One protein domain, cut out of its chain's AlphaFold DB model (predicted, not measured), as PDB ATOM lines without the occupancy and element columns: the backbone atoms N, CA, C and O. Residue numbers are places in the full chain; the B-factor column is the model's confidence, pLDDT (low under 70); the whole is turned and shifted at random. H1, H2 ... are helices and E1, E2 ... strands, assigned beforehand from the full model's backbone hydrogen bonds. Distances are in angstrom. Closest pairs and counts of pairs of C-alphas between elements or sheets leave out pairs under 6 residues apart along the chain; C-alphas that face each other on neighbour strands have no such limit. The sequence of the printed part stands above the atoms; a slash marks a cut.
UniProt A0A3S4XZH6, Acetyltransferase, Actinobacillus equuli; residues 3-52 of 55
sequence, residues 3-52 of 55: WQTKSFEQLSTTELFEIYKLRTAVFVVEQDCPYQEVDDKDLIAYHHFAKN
ATOM      1  N   TRP A   3     -48.721  39.207  18.338       94.06
ATOM      2  CA  TRP A   3     -47.712  38.187  18.074       94.06
ATOM      3  C   TRP A   3     -46.573  38.299  19.077       94.06
ATOM      4  O   TRP A   3     -46.172  39.403  19.458       94.06
ATOM      5  N   GLN A   4     -46.084  37.150  19.520       95.75
ATOM      6  CA  GLN A   4     -44.982  37.019  20.458       95.75
ATOM      7  C   GLN A   4     -44.067  35.892  19.995       95.75
ATOM      8  O   GLN A   4     -44.533  34.888  19.458       95.75
ATOM      9  N   THR A   5     -42.772  36.065  20.235       97.94
ATOM     10  CA  THR A   5     -41.766  35.015  20.073       97.94
ATOM     11  C   THR A   5     -41.025  34.898  21.393       97.94
ATOM     12  O   THR A   5     -40.536  35.908  21.901       97.94
ATOM     13  N   LYS A   6     -40.969  33.693  21.956       98.31
ATOM     14  CA  LYS A   6     -40.309  33.404  23.235       98.31
ATOM     15  C   LYS A   6     -39.462  32.144  23.113       98.31
ATOM     16  O   LYS A   6     -39.876  31.208  22.436       98.31
ATOM     17  N   SER A   7     -38.295  32.103  23.752       98.50
ATOM     18  CA  SER A   7     -37.621  30.824  24.008       98.50
ATOM     19  C   SER A   7     -38.422  30.000  25.022       98.50
ATOM     20  O   SER A   7     -39.292  30.542  25.709       98.50
ATOM     21  N   PHE A   8     -38.119  28.706  25.147       98.38
ATOM     22  CA  PHE A   8     -38.772  27.838  26.133       98.38
ATOM     23  C   PHE A   8     -38.713  28.413  27.559       98.38
ATOM     24  O   PHE A   8     -39.736  28.521  28.228       98.38
ATOM     25  N   GLU A   9     -37.540  28.885  27.993       98.25
ATOM     26  CA  GLU A   9     -37.327  29.465  29.330       98.25
ATOM     27  C   GLU A   9     -38.110  30.768  29.578       98.25
ATOM     28  O   GLU A   9     -38.334  31.157  30.722       98.25
ATOM     29  N   GLN A  10     -38.531  31.462  28.516       98.56
ATOM     30  CA  GLN A  10     -39.308  32.702  28.606       98.56
ATOM     31  C   GLN A  10     -40.822  32.461  28.677       98.56
ATOM     32  O   GLN A  10     -41.586  33.407  28.917       98.56
ATOM     33  N   LEU A  11     -41.280  31.232  28.422       98.12
ATOM     34  CA  LEU A  11     -42.688  30.874  28.526       98.12
ATOM     35  C   LEU A  11     -43.091  30.755  29.994       98.12
ATOM     36  O   LEU A  11     -42.453  30.074  30.792       98.12
ATOM     37  N   SER A  12     -44.216  31.371  30.345       97.75
ATOM     38  CA  SER A  12     -44.920  30.975  31.563       97.75
ATOM     39  C   SER A  12     -45.477  29.559  31.407       97.75
ATOM     40  O   SER A  12     -45.804  29.123  30.302       97.75
ATOM     41  N   THR A  13     -45.669  28.857  32.520       98.19
ATOM     42  CA  THR A  13     -46.292  27.522  32.519       98.19
ATOM     43  C   THR A  13     -47.681  27.532  31.875       98.19
ATOM     44  O   THR A  13     -48.040  26.586  31.177       98.19
ATOM     45  N   THR A  14     -48.440  28.621  32.034       97.19
ATOM     46  CA  THR A  14     -49.734  28.816  31.367       97.19
ATOM     47  C   THR A  14     -49.595  28.930  29.851       97.19
ATOM     48  O   THR A  14     -50.347  28.287  29.126       97.19
ATOM     49  N   GLU A  15     -48.637  29.718  29.348       96.75
ATOM     50  CA  GLU A  15     -48.385  29.813  27.902       96.75
ATOM     51  C   GLU A  15     -47.958  28.471  27.318       96.75
ATOM     52  O   GLU A  15     -48.470  28.075  26.275       96.75
ATOM     53  N   LEU A  16     -47.072  27.755  28.013       97.56
ATOM     54  CA  LEU A  16     -46.629  26.430  27.598       97.56
ATOM     55  C   LEU A  16     -47.811  25.457  27.491       97.56
ATOM     56  O   LEU A  16     -47.984  24.797  26.468       97.56
ATOM     57  N   PHE A  17     -48.667  25.421  28.517       98.06
ATOM     58  CA  PHE A  17     -49.868  24.591  28.522       98.06
ATOM     59  C   PHE A  17     -50.826  24.940  27.376       98.06
ATOM     60  O   PHE A  17     -51.331  24.043  26.706       98.06
ATOM     61  N   GLU A  18     -51.078  26.226  27.128       97.00
ATOM     62  CA  GLU A  18     -51.958  26.671  26.040       97.00
ATOM     63  C   GLU A  18     -51.414  26.282  24.662       97.00
ATOM     64  O   GLU A  18     -52.178  25.815  23.815       97.00
ATOM     65  N   ILE A  19     -50.103  26.436  24.447       97.38
ATOM     66  CA  ILE A  19     -49.425  26.048  23.206       97.38
ATOM     67  C   ILE A  19     -49.548  24.539  22.988       97.38
ATOM     68  O   ILE A  19     -49.996  24.118  21.921       97.38
ATOM     69  N   TYR A  20     -49.212  23.725  23.992       98.19
ATOM     70  CA  TYR A  20     -49.303  22.267  23.892       98.19
ATOM     71  C   TYR A  20     -50.739  21.798  23.691       98.19
ATOM     72  O   TYR A  20     -51.000  21.002  22.796       98.19
ATOM     73  N   LYS A  21     -51.697  22.354  24.440       98.19
ATOM     74  CA  LYS A  21     -53.119  22.041  24.274       98.19
ATOM     75  C   LYS A  21     -53.595  22.314  22.847       98.19
ATOM     76  O   LYS A  21     -54.305  21.485  22.284       98.19
ATOM     77  N   LEU A  22     -53.225  23.459  22.268       97.44
ATOM     78  CA  LEU A  22     -53.618  23.815  20.905       97.44
ATOM     79  C   LEU A  22     -52.965  22.892  19.870       97.44
ATOM     80  O   LEU A  22     -53.653  22.398  18.981       97.44
ATOM     81  N   ARG A  23     -51.661  22.635  20.004       98.25
ATOM     82  CA  ARG A  23     -50.927  21.730  19.113       98.25
ATOM     83  C   ARG A  23     -51.504  20.319  19.141       98.25
ATOM     84  O   ARG A  23     -51.820  19.792  18.086       98.25
ATOM     85  N   THR A  24     -51.747  19.750  20.323       98.62
ATOM     86  CA  THR A  24     -52.375  18.425  20.450       98.62
ATOM     87  C   THR A  24     -53.785  18.407  19.857       98.62
ATOM     88  O   THR A  24     -54.139  17.462  19.158       98.62
ATOM     89  N   ALA A  25     -54.596  19.445  20.091       98.62
ATOM     90  CA  ALA A  25     -55.944  19.508  19.529       98.62
ATOM     91  C   ALA A  25     -55.944  19.457  17.990       98.62
ATOM     92  O   ALA A  25     -56.811  18.811  17.413       98.62
ATOM     93  N   VAL A  26     -54.965  20.090  17.338       98.25
ATOM     94  CA  VAL A  26     -54.875  20.134  15.872       98.25
ATOM     95  C   VAL A  26     -54.098  18.938  15.322       98.25
ATOM     96  O   VAL A  26     -54.627  18.152  14.545       98.25
ATOM     97  N   PHE A  27     -52.840  18.772  15.718       98.31
ATOM     98  CA  PHE A  27     -51.932  17.823  15.076       98.31
ATOM     99  C   PHE A  27     -52.128  16.379  15.536       98.31
ATOM    100  O   PHE A  27     -51.790  15.466  14.793       98.31
ATOM    101  N   VAL A  28     -52.714  16.157  16.716       98.31
ATOM    102  CA  VAL A  28     -53.009  14.803  17.205       98.31
ATOM    103  C   VAL A  28     -54.481  14.457  17.015       98.31
ATOM    104  O   VAL A  28     -54.792  13.438  16.408       98.31
ATOM    105  N   VAL A  29     -55.394  15.292  17.525       98.50
ATOM    106  CA  VAL A  29     -56.830  14.965  17.563       98.50
ATOM    107  C   VAL A  29     -57.526  15.253  16.234       98.50
ATOM    108  O   VAL A  29     -58.116  14.346  15.660       98.50
ATOM    109  N   GLU A  30     -57.475  16.489  15.728       98.69
ATOM    110  CA  GLU A  30     -58.143  16.851  14.464       98.69
ATOM    111  C   GLU A  30     -57.568  16.077  13.271       98.69
ATOM    112  O   GLU A  30     -58.314  15.653  12.390       98.69
ATOM    113  N   GLN A  31     -56.252  15.854  13.263       98.56
ATOM    114  CA  GLN A  31     -55.573  15.076  12.227       98.56
ATOM    115  C   GLN A  31     -55.632  13.552  12.438       98.56
ATOM    116  O   GLN A  31     -55.108  12.832  11.591       98.56
ATOM    117  N   ASP A  32     -56.240  13.064  13.530       98.25
ATOM    118  CA  ASP A  32     -56.294  11.640  13.918       98.25
ATOM    119  C   ASP A  32     -54.927  10.937  13.793       98.25
ATOM    120  O   ASP A  32     -54.778   9.845  13.240       98.25
ATOM    121  N   CYS A  33     -53.885  11.621  14.266       98.31
ATOM    122  CA  CYS A  33     -52.494  11.224  14.106       98.31
ATOM    123  C   CYS A  33     -51.851  11.070  15.492       98.31
ATOM    124  O   CYS A  33     -51.316  12.032  16.043       98.31
ATOM    125  N   PRO A  34     -51.911   9.881  16.117       96.62
ATOM    126  CA  PRO A  34     -51.282   9.657  17.412       96.62
ATOM    127  C   PRO A  34     -49.759   9.542  17.257       96.62
ATOM    128  O   PRO A  34     -49.228   8.475  16.950       96.62
ATOM    129  N   TYR A  35     -49.048  10.643  17.498       97.44
ATOM    130  CA  TYR A  35     -47.586  10.687  17.564       97.44
ATOM    131  C   TYR A  35     -47.095  11.412  18.827       97.44
ATOM    132  O   TYR A  35     -47.880  11.981  19.589       97.44
ATOM    133  N   GLN A  36     -45.780  11.366  19.068       98.31
ATOM    134  CA  GLN A  36     -45.136  12.078  20.173       98.31
ATOM    135  C   GLN A  36     -45.141  13.593  19.899       98.31
ATOM    136  O   GLN A  36     -44.213  14.117  19.293       98.31
ATOM    137  N   GLU A  37     -46.204  14.276  20.326       97.94
ATOM    138  CA  GLU A  37     -46.404  15.714  20.085       97.94
ATOM    139  C   GLU A  37     -45.388  16.602  20.811       97.94
ATOM    140  O   GLU A  37     -44.917  17.582  20.245       97.94
ATOM    141  N   VAL A  38     -45.073  16.278  22.067       98.06
ATOM    142  CA  VAL A  38     -44.116  17.036  22.884       98.06
ATOM    143  C   VAL A  38     -42.789  16.294  22.877       98.06
ATOM    144  O   VAL A  38     -42.737  15.140  23.310       98.06
ATOM    145  N   ASP A  39     -41.730  16.935  22.397       98.06
ATOM    146  CA  ASP A  39     -40.410  16.323  22.246       98.06
ATOM    147  C   ASP A  39     -39.281  17.232  22.764       98.06
ATOM    148  O   ASP A  39     -39.495  18.369  23.187       98.06
ATOM    149  N   ASP A  40     -38.045  16.728  22.749       98.31
ATOM    150  CA  ASP A  40     -36.889  17.465  23.274       98.31
ATOM    151  C   ASP A  40     -36.554  18.737  22.470       98.31
ATOM    152  O   ASP A  40     -35.807  19.594  22.949       98.31
ATOM    153  N   LYS A  41     -37.102  18.913  21.257       97.94
ATOM    154  CA  LYS A  41     -36.886  20.136  20.469       97.94
ATOM    155  C   LYS A  41     -37.648  21.310  21.057       97.94
ATOM    156  O   LYS A  41     -37.203  22.444  20.887       97.94
ATOM    157  N   ASP A  42     -38.737  21.060  21.784       98.00
ATOM    158  CA  ASP A  42     -39.503  22.108  22.455       98.00
ATOM    159  C   ASP A  42     -38.635  22.925  23.420       98.00
ATOM    160  O   ASP A  42     -38.810  24.143  23.516       98.00
ATOM    161  N   LEU A  43     -37.651  22.277  24.056       98.31
ATOM    162  CA  LEU A  43     -36.717  22.894  25.002       98.31
ATOM    163  C   LEU A  43     -35.776  23.916  24.348       98.31
ATOM    164  O   LEU A  43     -35.351  24.862  25.007       98.31
ATOM    165  N   ILE A  44     -35.456  23.745  23.062       98.12
ATOM    166  CA  ILE A  44     -34.527  24.616  22.318       98.12
ATOM    167  C   ILE A  44     -35.226  25.480  21.259       98.12
ATOM    168  O   ILE A  44     -34.574  26.263  20.566       98.12
ATOM    169  N   ALA A  45     -36.543  25.343  21.111       97.75
ATOM    170  CA  ALA A  45     -37.316  26.063  20.113       97.75
ATOM    171  C   ALA A  45     -37.613  27.513  20.526       97.75
ATOM    172  O   ALA A  45     -37.787  27.853  21.700       97.75
ATOM    173  N   TYR A  46     -37.761  28.360  19.508       98.31
ATOM    174  CA  TYR A  46     -38.477  29.622  19.643       98.31
ATOM    175  C   TYR A  46     -39.956  29.387  19.348       98.31
ATOM    176  O   TYR A  46     -40.336  29.000  18.245       98.31
ATOM    177  N   HIS A  47     -40.795  29.662  20.337       97.94
ATOM    178  CA  HIS A  47     -42.238  29.511  20.268       97.94
ATOM    179  C   HIS A  47     -42.850  30.813  19.757       97.94
ATOM    180  O   HIS A  47     -42.826  31.834  20.452       97.94
ATOM    181  N   HIS A  48     -43.375  30.786  18.532       97.62
ATOM    182  CA  HIS A  48     -44.063  31.917  17.913       97.62
ATOM    183  C   HIS A  48     -45.578  31.725  17.998       97.62
ATOM    184  O   HIS A  48     -46.123  30.787  17.419       97.62
ATOM    185  N   PHE A  49     -46.269  32.599  18.725       96.38
ATOM    186  CA  PHE A  49     -47.702  32.457  18.972       96.38
ATOM    187  C   PHE A  49     -48.395  33.814  19.110       96.38
ATOM    188  O   PHE A  49     -47.783  34.834  19.438       96.38
ATOM    189  N   ALA A  50     -49.706  33.827  18.878       94.69
ATOM    190  CA  ALA A  50     -50.565  34.969  19.150       94.69
ATOM    191  C   ALA A  50     -51.655  34.570  20.138       94.69
ATOM    192  O   ALA A  50     -52.270  33.513  20.020       94.69
ATOM    193  N   LYS A  51     -51.932  35.462  21.087       88.62
ATOM    194  CA  LYS A  51     -53.098  35.346  21.959       88.62
ATOM    195  C   LYS A  51     -54.216  36.239  21.440       88.62
ATOM    196  O   LYS A  51     -53.991  37.393  21.047       88.62
ATOM    197  N   ASN A  52     -55.426  35.699  21.452       81.81
ATOM    198  CA  ASN A  52     -56.632  36.494  21.326       81.81
ATOM    199  C   ASN A  52     -57.036  36.949  22.725       81.81
ATOM    200  O   ASN A  52     -57.252  36.115  23.596       81.81
TER     201      ASN A  52
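AT A GLANCE: This is residues 3 to 52 of the 55 residues of the protein "Acetyltransferase" of Actinobacillus equuli (UniProt A0A3S4XZH6). A small ribbon of two antiparallel strands, E1 and E2, stands by one half of a long helix, H1, whose residues 15 to 19 come near it, mostly on the E2 side. The rest of H1 reaches away from the ribbon, and residues 31 to 39 fold back from its far end to the short helix H2, just before E2. The printed part has 50 residues, with two named strands and two named helices in the order E1, H1, H2, E2; the class is mixed, helices and strands. It is only just compact, close to loose, with a radius of gyration of the C-alphas of 11.2 A and spans of 30 by 27 by 16 A.

HOW THE PARTS SIT: Look first at E1, residues 3 to 7, and E2, residues 46 to 51, antiparallel neighbours at 147 degrees. C-alphas 5 and 48 face each other at 4.4 A; N 4 and O 49 are within hydrogen-bond range at 2.9 A, as are N 47 and O 6 at 2.8 A. Next find H1, residues 13 to 30: its closest C-alpha pair with E2 is Ile 19 and Phe 49, 7.9 A apart. In H1, 12 of 14 O i to N i+4 pairs are within hydrogen-bond range. H2, residues 40 to 43, is too short for such a pair; it is apart from H1, and only just apart from E1, with closest C-alphas 8.0 A apart.

IN THESE COORDINATES: Find C-alpha 3 at (-47.712, 38.187, 18.074), where E1 begins its 13.8 A. H1 runs 24.1 A from C-alpha 13 at (-46.292, 27.522, 32.519). H2 spans 5.7 A, and E2 runs 15.9 A to C-alpha 51 at (-53.098, 35.346, 21.959).

THE WHOLE: The two C-alphas farthest apart, Gln 10 and Asp 32, are 30.8 A from each other. The printed part has no cut; the links E1 to H1 and H2 to E2 are tight, and H1 to H2 is short. The mean pLDDT of the printed part is 97.3, and no printed residue is under 70.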